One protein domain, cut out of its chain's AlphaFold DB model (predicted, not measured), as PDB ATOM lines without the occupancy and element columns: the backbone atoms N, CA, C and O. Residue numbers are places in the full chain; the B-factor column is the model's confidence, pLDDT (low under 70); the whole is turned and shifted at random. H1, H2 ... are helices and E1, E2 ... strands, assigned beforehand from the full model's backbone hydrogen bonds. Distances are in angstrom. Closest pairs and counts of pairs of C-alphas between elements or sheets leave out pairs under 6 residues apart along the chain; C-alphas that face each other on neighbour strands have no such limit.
ATOM      1  N   LEU A   8     100.122  56.746 260.307       93.62
ATOM      2  CA  LEU A   8      99.550  56.414 259.007       93.62
ATOM      3  C   LEU A   8      99.758  54.924 258.716       93.62
ATOM      4  O   LEU A   8     100.895  54.451 258.722       93.62
ATOM      5  N   PHE A   9      98.689  54.190 258.419       92.12
ATOM      6  CA  PHE A   9      98.750  52.754 258.127       92.12
ATOM      7  C   PHE A   9      97.815  52.351 256.983       92.12
ATOM      8  O   PHE A   9      96.952  53.119 256.552       92.12
ATOM      9  N   ASN A  10      98.028  51.143 256.461       92.25
ATOM     10  CA  ASN A  10      97.289  50.611 255.321       92.25
ATOM     11  C   ASN A  10      96.015  49.896 255.775       92.25
ATOM     12  O   ASN A  10      96.023  49.149 256.754       92.25
ATOM     13  N   VAL A  11      94.943  50.072 255.007       88.94
ATOM     14  CA  VAL A  11      93.728  49.260 255.080       88.94
ATOM     15  C   VAL A  11      93.415  48.755 253.676       88.94
ATOM     16  O   VAL A  11      93.340  49.540 252.732       88.94
ATOM     17  N   TRP A  12      93.264  47.442 253.548       83.81
ATOM     18  CA  TRP A  12      92.911  46.784 252.295       83.81
ATOM     19  C   TRP A  12      91.411  46.947 252.036       83.81
ATOM     20  O   TRP A  12      90.604  46.738 252.944       83.81
ATOM     21  N   GLY A  13      91.049  47.380 250.828       73.38
ATOM     22  CA  GLY A  13      89.655  47.473 250.397       73.38
ATOM     23  C   GLY A  13      89.050  46.108 250.060       73.38
ATOM     24  O   GLY A  13      89.721  45.081 250.099       73.38
ATOM     25  N   SER A  14      87.772  46.105 249.673       70.75
ATOM     26  CA  SER A  14      87.018  44.898 249.290       70.75
ATOM     27  C   SER A  14      87.590  44.173 248.059       70.75
ATOM     28  O   SER A  14      87.309  43.000 247.846       70.75
ATOM     29  N   SER A  15      88.407  44.866 247.259       67.62
ATOM     30  CA  SER A  15      89.254  44.286 246.210       67.62
ATOM     31  C   SER A  15      90.705  44.309 246.694       67.62
ATOM     32  O   SER A  15      91.174  45.348 247.167       67.62
ATOM     33  N   LYS A  16      91.415  43.176 246.581       59.19
ATOM     34  CA  LYS A  16      92.794  43.013 247.090       59.19
ATOM     35  C   LYS A  16      93.797  44.018 246.494       59.19
ATOM     36  O   LYS A  16      94.821  44.270 247.119       59.19
ATOM     37  N   ASP A  17      93.459  44.663 245.378       68.12
ATOM     38  CA  ASP A  17      94.340  45.595 244.661       68.12
ATOM     39  C   ASP A  17      94.207  47.065 245.095       68.12
ATOM     40  O   ASP A  17      94.955  47.925 244.626       68.12
ATOM     41  N   LYS A  18      93.268  47.400 245.994       80.50
ATOM     42  CA  LYS A  18      93.048  48.788 246.440       80.50
ATOM     43  C   LYS A  18      93.487  48.988 247.886       80.50
ATOM     44  O   LYS A  18      92.797  48.595 248.827       80.50
ATOM     45  N   ILE A  19      94.612  49.681 248.058       88.38
ATOM     46  CA  ILE A  19      95.143  50.074 249.368       88.38
ATOM     47  C   ILE A  19      94.667  51.489 249.713       88.38
ATOM     48  O   ILE A  19      94.864  52.433 248.945       88.38
ATOM     49  N   TYR A  20      94.078  51.648 250.898       91.88
ATOM     50  CA  TYR A  20      93.702  52.941 251.467       91.88
ATOM     51  C   TYR A  20      94.625  53.319 252.624       91.88
ATOM     52  O   TYR A  20      95.040  52.467 253.415       91.88
ATOM     53  N   LYS A  21      94.922  54.614 252.748       93.50
ATOM     54  CA  LYS A  21      95.710  55.163 253.857       93.50
ATOM     55  C   LYS A  21      94.795  55.716 254.935       93.50
ATOM     56  O   LYS A  21      93.978  56.597 254.671       93.50
ATOM     57  N   TYR A  22      94.971  55.215 256.152       94.44
ATOM     58  CA  TYR A  22      94.218  55.634 257.327       94.44
ATOM     59  C   TYR A  22      95.119  56.296 258.359       94.44
ATOM     60  O   TYR A  22      96.229  55.831 258.621       94.44
ATOM     61  N   VAL A  23      94.593  57.359 258.966       94.06
ATOM     62  CA  VAL A  23      95.137  57.989 260.169       94.06
ATOM     63  C   VAL A  23      94.514  57.331 261.393       94.06
ATOM     64  O   VAL A  23      93.315  57.033 261.417       94.06
ATOM     65  N   GLY A  24      95.325  57.118 262.421       93.56
ATOM     66  CA  GLY A  24      94.892  56.590 263.708       93.56
ATOM     67  C   GLY A  24      96.018  56.608 264.733       93.56
ATOM     68  O   GLY A  24      96.973  57.356 264.573       93.56
ATOM     69  N   TRP A  25      95.928  55.788 265.777       92.44
ATOM     70  CA  TRP A  25      96.964  55.687 266.815       92.44
ATOM     71  C   TRP A  25      97.084  54.263 267.364       92.44
ATOM     72  O   TRP A  25      96.153  53.458 267.277       92.44
ATOM     73  N   THR A  26      98.244  53.936 267.934       88.06
ATOM     74  CA  THR A  26      98.519  52.619 268.526       88.06
ATOM     75  C   THR A  26      97.757  52.427 269.838       88.06
ATOM     76  O   THR A  26      97.684  53.354 270.644       88.06
ATOM     77  N   GLN A  27      97.246  51.218 270.096       84.69
ATOM     78  CA  GLN A  27      96.514  50.882 271.333       84.69
ATOM     79  C   GLN A  27      97.328  50.024 272.324       84.69
ATOM     80  O   GLN A  27      96.757  49.448 273.248       84.69
ATOM     81  N   GLY A  28      98.649  49.939 272.137       79.56
ATOM     82  CA  GLY A  28      99.549  49.065 272.897       79.56
ATOM     83  C   GLY A  28     100.015  47.847 272.092       79.56
ATOM     84  O   GLY A  28      99.537  47.601 270.984       79.56
ATOM     85  N   TYR A  29     100.984  47.112 272.642       73.62
ATOM     86  CA  TYR A  29     101.620  45.971 271.978       73.62
ATOM     87  C   TYR A  29     100.591  44.882 271.618       73.62
ATOM     88  O   TYR A  29      99.741  44.532 272.436       73.62
ATOM     89  N   GLY A  30     100.633  44.383 270.378       77.75
ATOM     90  CA  GLY A  30      99.751  43.318 269.876       77.75
ATOM     91  C   GLY A  30      98.330  43.735 269.463       77.75
ATOM     92  O   GLY A  30      97.599  42.911 268.920       77.75
ATOM     93  N   LYS A  31      97.921  44.997 269.668       83.75
ATOM     94  CA  LYS A  31      96.592  45.492 269.259       83.75
ATOM     95  C   LYS A  31      96.662  46.264 267.944       83.75
ATOM     96  O   LYS A  31      97.552  47.090 267.745       83.75
ATOM     97  N   ALA A  32      95.685  46.031 267.068       84.56
ATOM     98  CA  ALA A  32      95.550  46.792 265.831       84.56
ATOM     99  C   ALA A  32      95.406  48.302 266.130       84.56
ATOM    100  O   ALA A  32      94.797  48.672 267.137       84.56
ATOM    101  N   PRO A  33      95.946  49.192 265.276       88.62
ATOM    102  CA  PRO A  33      95.762  50.627 265.442       88.62
ATOM    103  C   PRO A  33      94.283  51.016 265.455       88.62
ATOM    104  O   PRO A  33      93.497  50.552 264.622       88.62
ATOM    105  N   LYS A  34      93.911  51.941 266.344       92.00
ATOM    106  CA  LYS A  34      92.572  52.529 266.330       92.00
ATOM    107  C   LYS A  34      92.443  53.415 265.097       92.00
ATOM    108  O   LYS A  34      93.156  54.406 264.977       92.00
ATOM    109  N   ARG A  35      91.534  53.057 264.188       92.69
ATOM    110  CA  ARG A  35      91.223  53.837 262.979       92.69
ATOM    111  C   ARG A  35      90.496  55.123 263.354       92.69
ATOM    112  O   ARG A  35      89.564  55.082 264.155       92.69
ATOM    113  N   TRP A  36      90.888  56.233 262.736       92.69
ATOM    114  CA  TRP A  36      90.227  57.521 262.928       92.69
ATOM    115  C   TRP A  36      89.568  58.033 261.648       92.69
ATOM    116  O   TRP A  36      88.354  58.239 261.619       92.69
ATOM    117  N   PHE A  37      90.333  58.198 260.567       93.25
ATOM    118  CA  PHE A  37      89.792  58.597 259.266       93.25
ATOM    119  C   PHE A  37      90.690  58.182 258.101       93.25
ATOM    120  O   PHE A  37      91.887  57.956 258.267       93.25
ATOM    121  N   SER A  38      90.086  58.074 256.916       91.88
ATOM    122  CA  SER A  38      90.792  57.796 255.664       91.88
ATOM    123  C   SER A  38      91.293  59.089 255.023       91.88
ATOM    124  O   SER A  38      90.553  60.077 254.969       91.88
ATOM    125  N   ILE A  39      92.522  59.055 254.506       90.62
ATOM    126  CA  ILE A  39      93.099  60.102 253.647       90.62
ATOM    127  C   ILE A  39      92.799  59.825 252.170       90.62
ATOM    128  O   ILE A  39      92.751  60.755 251.375       90.62
ATOM    129  N   GLY A  40      92.535  58.569 251.805       90.56
ATOM    130  CA  GLY A  40      92.180  58.190 250.442       90.56
ATOM    131  C   GLY A  40      92.900  56.940 249.954       90.56
ATOM    132  O   GLY A  40      93.613  56.263 250.701       90.56
ATOM    133  N   ASN A  41      92.664  56.623 248.684       91.25
ATOM    134  CA  ASN A  41      93.321  55.531 247.978       91.25
ATOM    135  C   ASN A  41      94.761  55.928 247.611       91.25
ATOM    136  O   ASN A  41      94.989  57.046 247.154       91.25
ATOM    137  N   VAL A  42      95.717  55.010 247.793       88.12
ATOM    138  CA  VAL A  42      97.147  55.259 247.537       88.12
ATOM    139  C   VAL A  42      97.401  55.717 246.102       88.12
ATOM    140  O   VAL A  42      98.027  56.752 245.916       88.12
ATOM    141  N   GLN A  43      96.840  55.029 245.105       85.50
ATOM    142  CA  GLN A  43      97.036  55.365 243.690       85.50
ATOM    143  C   GLN A  43      96.473  56.751 243.360       85.50
ATOM    144  O   GLN A  43      97.050  57.488 242.569       85.50
ATOM    145  N   THR A  44      95.347  57.136 243.965       85.88
ATOM    146  CA  THR A  44      94.777  58.480 243.784       85.88
ATOM    147  C   THR A  44      95.647  59.555 244.434       85.88
ATOM    148  O   THR A  44      95.846  60.610 243.844       85.88
ATOM    149  N   LEU A  45      96.181  59.292 245.629       85.94
ATOM    150  CA  LEU A  45      97.078  60.218 246.321       85.94
ATOM    151  C   LEU A  45      98.400  60.388 245.561       85.94
ATOM    152  O   LEU A  45      98.865  61.511 245.409       85.94
ATOM    153  N   GLU A  46      98.955  59.300 245.028       82.06
ATOM    154  CA  GLU A  46     100.187  59.308 244.228       82.06
ATOM    155  C   GLU A  46     100.001  59.983 242.862       82.06
ATOM    156  O   GLU A  46     100.914  60.650 242.385       82.06
ATOM    157  N   LYS A  47      98.798  59.905 242.271       80.81
ATOM    158  CA  LYS A  47      98.434  60.696 241.080       80.81
ATOM    159  C   LYS A  47      98.400  62.201 241.348       80.81
ATOM    160  O   LYS A  47      98.667  62.971 240.434       80.81
ATOM    161  N   ILE A  48      98.046  62.620 242.566       75.81
ATOM    162  CA  ILE A  48      98.072  64.036 242.969       75.81
ATOM    163  C   ILE A  48      99.513  64.463 243.261       75.81
ATOM    164  O   ILE A  48      99.927  65.554 242.883       75.81
ATOM    165  N   ASN A  49     100.276  63.609 243.945       71.12
ATOM    166  CA  ASN A  49     101.658  63.872 244.305       71.12
ATOM    167  C   ASN A  49     102.419  62.542 244.488       71.12
ATOM    168  O   ASN A  49     102.073  61.794 245.407       71.12
ATOM    169  N   PRO A  50     103.479  62.254 243.707       77.75
ATOM    170  CA  PRO A  50     104.225  60.994 243.805       77.75
ATOM    171  C   PRO A  50     104.771  60.694 245.211       77.75
ATOM    172  O   PRO A  50     104.916  59.534 245.588       77.75
ATOM    173  N   ASN A  51     105.013  61.730 246.023       73.50
ATOM    174  CA  ASN A  51     105.495  61.627 247.401       73.50
ATOM    175  C   ASN A  51     104.406  61.834 248.460       73.50
ATOM    176  O   ASN A  51     104.719  62.032 249.640       73.50
ATOM    177  N   ALA A  52     103.124  61.752 248.085       81.38
ATOM    178  CA  ALA A  52     101.998  62.045 248.969       81.38
ATOM    179  C   ALA A  52     102.099  61.337 250.324       81.38
ATOM    180  O   ALA A  52     101.890  61.944 251.372       81.38
ATOM    181  N   ILE A  53     102.479  60.056 250.326       86.44
ATOM    182  CA  ILE A  53     102.564  59.258 251.553       86.44
ATOM    183  C   ILE A  53     103.628  59.795 252.513       86.44
ATOM    184  O   ILE A  53     103.406  59.794 253.726       86.44
ATOM    185  N   GLN A  54     104.768  60.246 251.990       79.56
ATOM    186  CA  GLN A  54     105.854  60.777 252.806       79.56
ATOM    187  C   GLN A  54     105.495  62.157 253.368       79.56
ATOM    188  O   GLN A  54     105.664  62.384 254.566       79.56
ATOM    189  N   ILE A  55     104.908  63.027 252.543       75.88
ATOM    190  CA  ILE A  55     104.435  64.359 252.953       75.88
ATOM    191  C   ILE A  55     103.387  64.236 254.064       75.88
ATOM    192  O   ILE A  55     103.499  64.887 255.104       75.88
ATOM    193  N   ILE A  56     102.406  63.344 253.880       84.44
ATOM    194  CA  ILE A  56     101.371  63.081 254.883       84.44
ATOM    195  C   ILE A  56     102.010  62.596 256.184       84.44
ATOM    196  O   ILE A  56     101.657  63.112 257.238       84.44
ATOM    197  N   LYS A  57     102.953  61.642 256.135       84.69
ATOM    198  CA  LYS A  57     103.624  61.109 257.335       84.69
ATOM    199  C   LYS A  57     104.375  62.181 258.122       84.69
ATOM    200  O   LYS A  57     104.273  62.187 259.346       84.69
ATOM    201  N   GLU A  58     105.122  63.053 257.449       72.69
ATOM    202  CA  GLU A  58     105.884  64.117 258.114       72.69
ATOM    203  C   GLU A  58     104.954  65.152 258.747       72.69
ATOM    204  O   GLU A  58     105.093  65.455 259.933       72.69
ATOM    205  N   LYS A  59     103.933  65.616 258.014       76.25
ATOM    206  CA  LYS A  59     102.951  66.557 258.571       76.25
ATOM    207  C   LYS A  59     102.117  65.953 259.697       76.25
ATOM    208  O   LYS A  59     101.744  66.675 260.616       76.25
ATOM    209  N   LEU A  60     101.854  64.644 259.678       84.00
ATOM    210  CA  LEU A  60     101.083  63.963 260.724       84.00
ATOM    211  C   LEU A  60     101.714  64.102 262.116       84.00
ATOM    212  O   LEU A  60     100.990  64.110 263.110       84.00
ATOM    213  N   LYS A  61     103.048  64.233 262.191       77.44
ATOM    214  CA  LYS A  61     103.793  64.390 263.453       77.44
ATOM    215  C   LYS A  61     103.436  65.678 264.200       77.44
ATOM    216  O   LYS A  61     103.685  65.765 265.397       77.44
ATOM    217  N   LEU A  62     102.866  66.662 263.501       70.56
ATOM    218  CA  LEU A  62     102.465  67.953 264.062       70.56
ATOM    219  C   LEU A  62     101.111  67.897 264.782       70.56
ATOM    220  O   LEU A  62     100.730  68.869 265.428       70.56
ATOM    221  N   PHE A  63     100.388  66.780 264.672       79.44
ATOM    222  CA  PHE A  63      99.019  66.644 265.154       79.44
ATOM    223  C   PHE A  63      98.866  65.491 266.149       79.44
ATOM    224  O   PHE A  63      99.672  64.559 266.229       79.44
ATOM    225  N   SER A  64      97.776  65.540 266.901       83.75
ATOM    226  CA  SER A  64      97.372  64.555 267.891       83.75
ATOM    227  C   SER A  64      95.892  64.206 267.749       83.75
ATOM    228  O   SER A  64      95.128  64.859 267.046       83.75
ATOM    229  N   ASN A  65      95.455  63.174 268.464       82.75
ATOM    230  CA  ASN A  65      94.043  62.778 268.522       82.75
ATOM    231  C   ASN A  65      93.127  63.780 269.263       82.75
ATOM    232  O   ASN A  65      91.953  63.472 269.459       82.75
ATOM    233  N   LEU A  66      93.669  64.901 269.748       81.31
ATOM    234  CA  LEU A  66      92.914  65.988 270.378       81.31
ATOM    235  C   LEU A  66      92.582  67.116 269.390       81.31
ATOM    236  O   LEU A  66      91.765  67.971 269.712       81.31
ATOM    237  N   ASP A  67      93.222  67.124 268.220       78.88
ATOM    238  CA  ASP A  67      93.031  68.142 267.192       78.88
ATOM    239  C   ASP A  67      91.778  67.858 266.344       78.88
ATOM    240  O   ASP A  67      91.306  66.720 266.255       78.88
ATOM    241  N   ASP A  68      91.234  68.894 265.699       87.06
ATOM    242  CA  ASP A  68      90.036  68.761 264.867       87.06
ATOM    243  C   ASP A  68      90.299  67.887 263.629       87.06
ATOM    244  O   ASP A  68      91.179  68.165 262.808       87.06
ATOM    245  N   LYS A  69      89.508  66.821 263.488       87.38
ATOM    246  CA  LYS A  69      89.669  65.814 262.433       87.38
ATOM    247  C   LYS A  69      89.597  66.420 261.030       87.38
ATOM    248  O   LYS A  69      90.415  66.063 260.178       87.38
ATOM    249  N   ASP A  70      88.620  67.282 260.771       86.56
ATOM    250  CA  ASP A  70      88.364  67.801 259.426       86.56
ATOM    251  C   ASP A  70      89.388  68.874 259.049       86.56
ATOM    252  O   ASP A  70      89.858  68.907 257.906       86.56
ATOM    253  N   LYS A  71      89.865  69.649 260.030       77.44
ATOM    254  CA  LYS A  71      90.993  70.572 259.881       77.44
ATOM    255  C   LYS A  71      92.296  69.836 259.575       77.44
ATOM    256  O   LYS A  71      93.005  70.234 258.648       77.44
ATOM    257  N   ILE A  72      92.608  68.748 260.288       83.69
ATOM    258  CA  ILE A  72      93.795  67.921 260.002       83.69
ATOM    259  C   ILE A  72      93.691  67.334 258.595       83.69
ATOM    260  O   ILE A  72      94.626  67.451 257.806       83.69
ATOM    261  N   LYS A  73      92.552  66.714 258.256       89.50
ATOM    262  CA  LYS A  73      92.350  66.078 256.949       89.50
ATOM    263  C   LYS A  73      92.498  67.081 255.804       89.50
ATOM    264  O   LYS A  73      93.205  66.785 254.844       89.50
ATOM    265  N   THR A  74      91.890  68.258 255.933       83.81
ATOM    266  CA  THR A  74      92.007  69.350 254.955       83.81
ATOM    267  C   THR A  74      93.454  69.824 254.842       83.81
ATOM    268  O   THR A  74      94.008  69.813 253.751       83.81
ATOM    269  N   THR A  75      94.137  70.073 255.965       77.50
ATOM    270  CA  THR A  75      95.550  70.506 255.982       77.50
ATOM    271  C   THR A  75      96.494  69.491 255.327       77.50
ATOM    272  O   THR A  75      97.444  69.869 254.636       77.50
ATOM    273  N   LEU A  76      96.258  68.192 255.537       85.38
ATOM    274  CA  LEU A  76      97.040  67.125 254.910       85.38
ATOM    275  C   LEU A  76      96.775  67.047 253.405       85.38
ATOM    276  O   LEU A  76      97.723  66.893 252.646       85.38
ATOM    277  N   LEU A  77      95.526  67.176 252.956       86.25
ATOM    278  CA  LEU A  77      95.193  67.129 251.530       86.25
ATOM    279  C   LEU A  77      95.633  68.396 250.786       86.25
ATOM    280  O   LEU A  77      96.162  68.292 249.684       86.25
ATOM    281  N   ASP A  78      95.509  69.571 251.396       79.88
ATOM    282  CA  ASP A  78      95.993  70.834 250.828       79.88
ATOM    283  C   ASP A  78      97.521  70.868 250.768       79.88
ATOM    284  O   ASP A  78      98.096  71.440 249.842       79.88
ATOM    285  N   SER A  79      98.205  70.165 251.678       76.56
ATOM    286  CA  SER A  79      99.658  69.984 251.586       76.56
ATOM    287  C   SER A  79     100.128  69.213 250.358       76.56
ATOM    288  O   SER A  79     101.298  69.311 250.006       76.56
ATOM    289  N   LEU A  80      99.230  68.467 249.712       78.69
ATOM    290  CA  LEU A  80      99.512  67.789 248.450       78.69
ATOM    291  C   LEU A  80      99.292  68.706 247.239       78.69
ATOM    292  O   LEU A  80      99.809  68.395 246.171       78.69
ATOM    293  N   LYS A  81      98.520  69.792 247.407       70.94
ATOM    294  CA  LYS A  81      98.090  70.720 246.347       70.94
ATOM    295  C   LYS A  81      98.918  72.006 246.286       70.94
ATOM    296  O   LYS A  81      99.087  72.553 245.202       70.94
ATOM    297  N   ASN A  82      99.411  72.501 247.423       55.09
ATOM    298  CA  ASN A  82     100.208  73.727 247.457       55.09
ATOM    299  C   ASN A  82     101.606  73.473 246.878       55.09
ATOM    300  O   ASN A  82     102.302  72.548 247.291       55.09
ATOM    301  N   SER A  83     101.950  74.295 245.887       53.34
ATOM    302  CA  SER A  83     103.076  74.193 244.961       53.34
ATOM    303  C   SER A  83     104.363  73.634 245.566       53.34
ATOM    304  O   SER A  83     104.957  74.194 246.481       53.34
TER     305      SER A  83
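Overview. This is residues 8 to 83 of the 552 residues of the protein "ISMHp1 transposase" of Mycoplasma hyopneumoniae (strain 7448) (UniProt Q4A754). Three helices, H3 over E3, are on a strongly twisted meander of successive antiparallel strands; residues 27 to 32 stick out. The 76 printed residues, class mixed, include named strands E1, E2, E3, in sheet order, then three helices. It is compact, radius of gyration of the C-alphas 12.6 A, spans 39 by 32 by 18 A.

Arrangement. Hairpin E1, residues 8 to 12, and E2, residues 19 to 25, has N 9 and O 22 within hydrogen-bond range, 3.0 A; hairpin E2 and E3, residues 34 to 41, N 39 and O 21, 2.9 A. H1, residues 42 to 48, touches H2, residues 52 to 60, closest C-alphas 46 and 52, 5.8 A. Helical hairpin H2 and H3, residues 69 to 78, only just touches, 3 C-alpha pairs within 8 A. Every helix O i to N i+4 pair is within range.

Along the chain. E1 begins at C-alpha (99.550, 56.414, 259.007), H3 ends at (95.993, 70.834, 250.828).

Size, cuts and confidence. Residues 15 to 17 and 82 to 83 have pLDDT under 70.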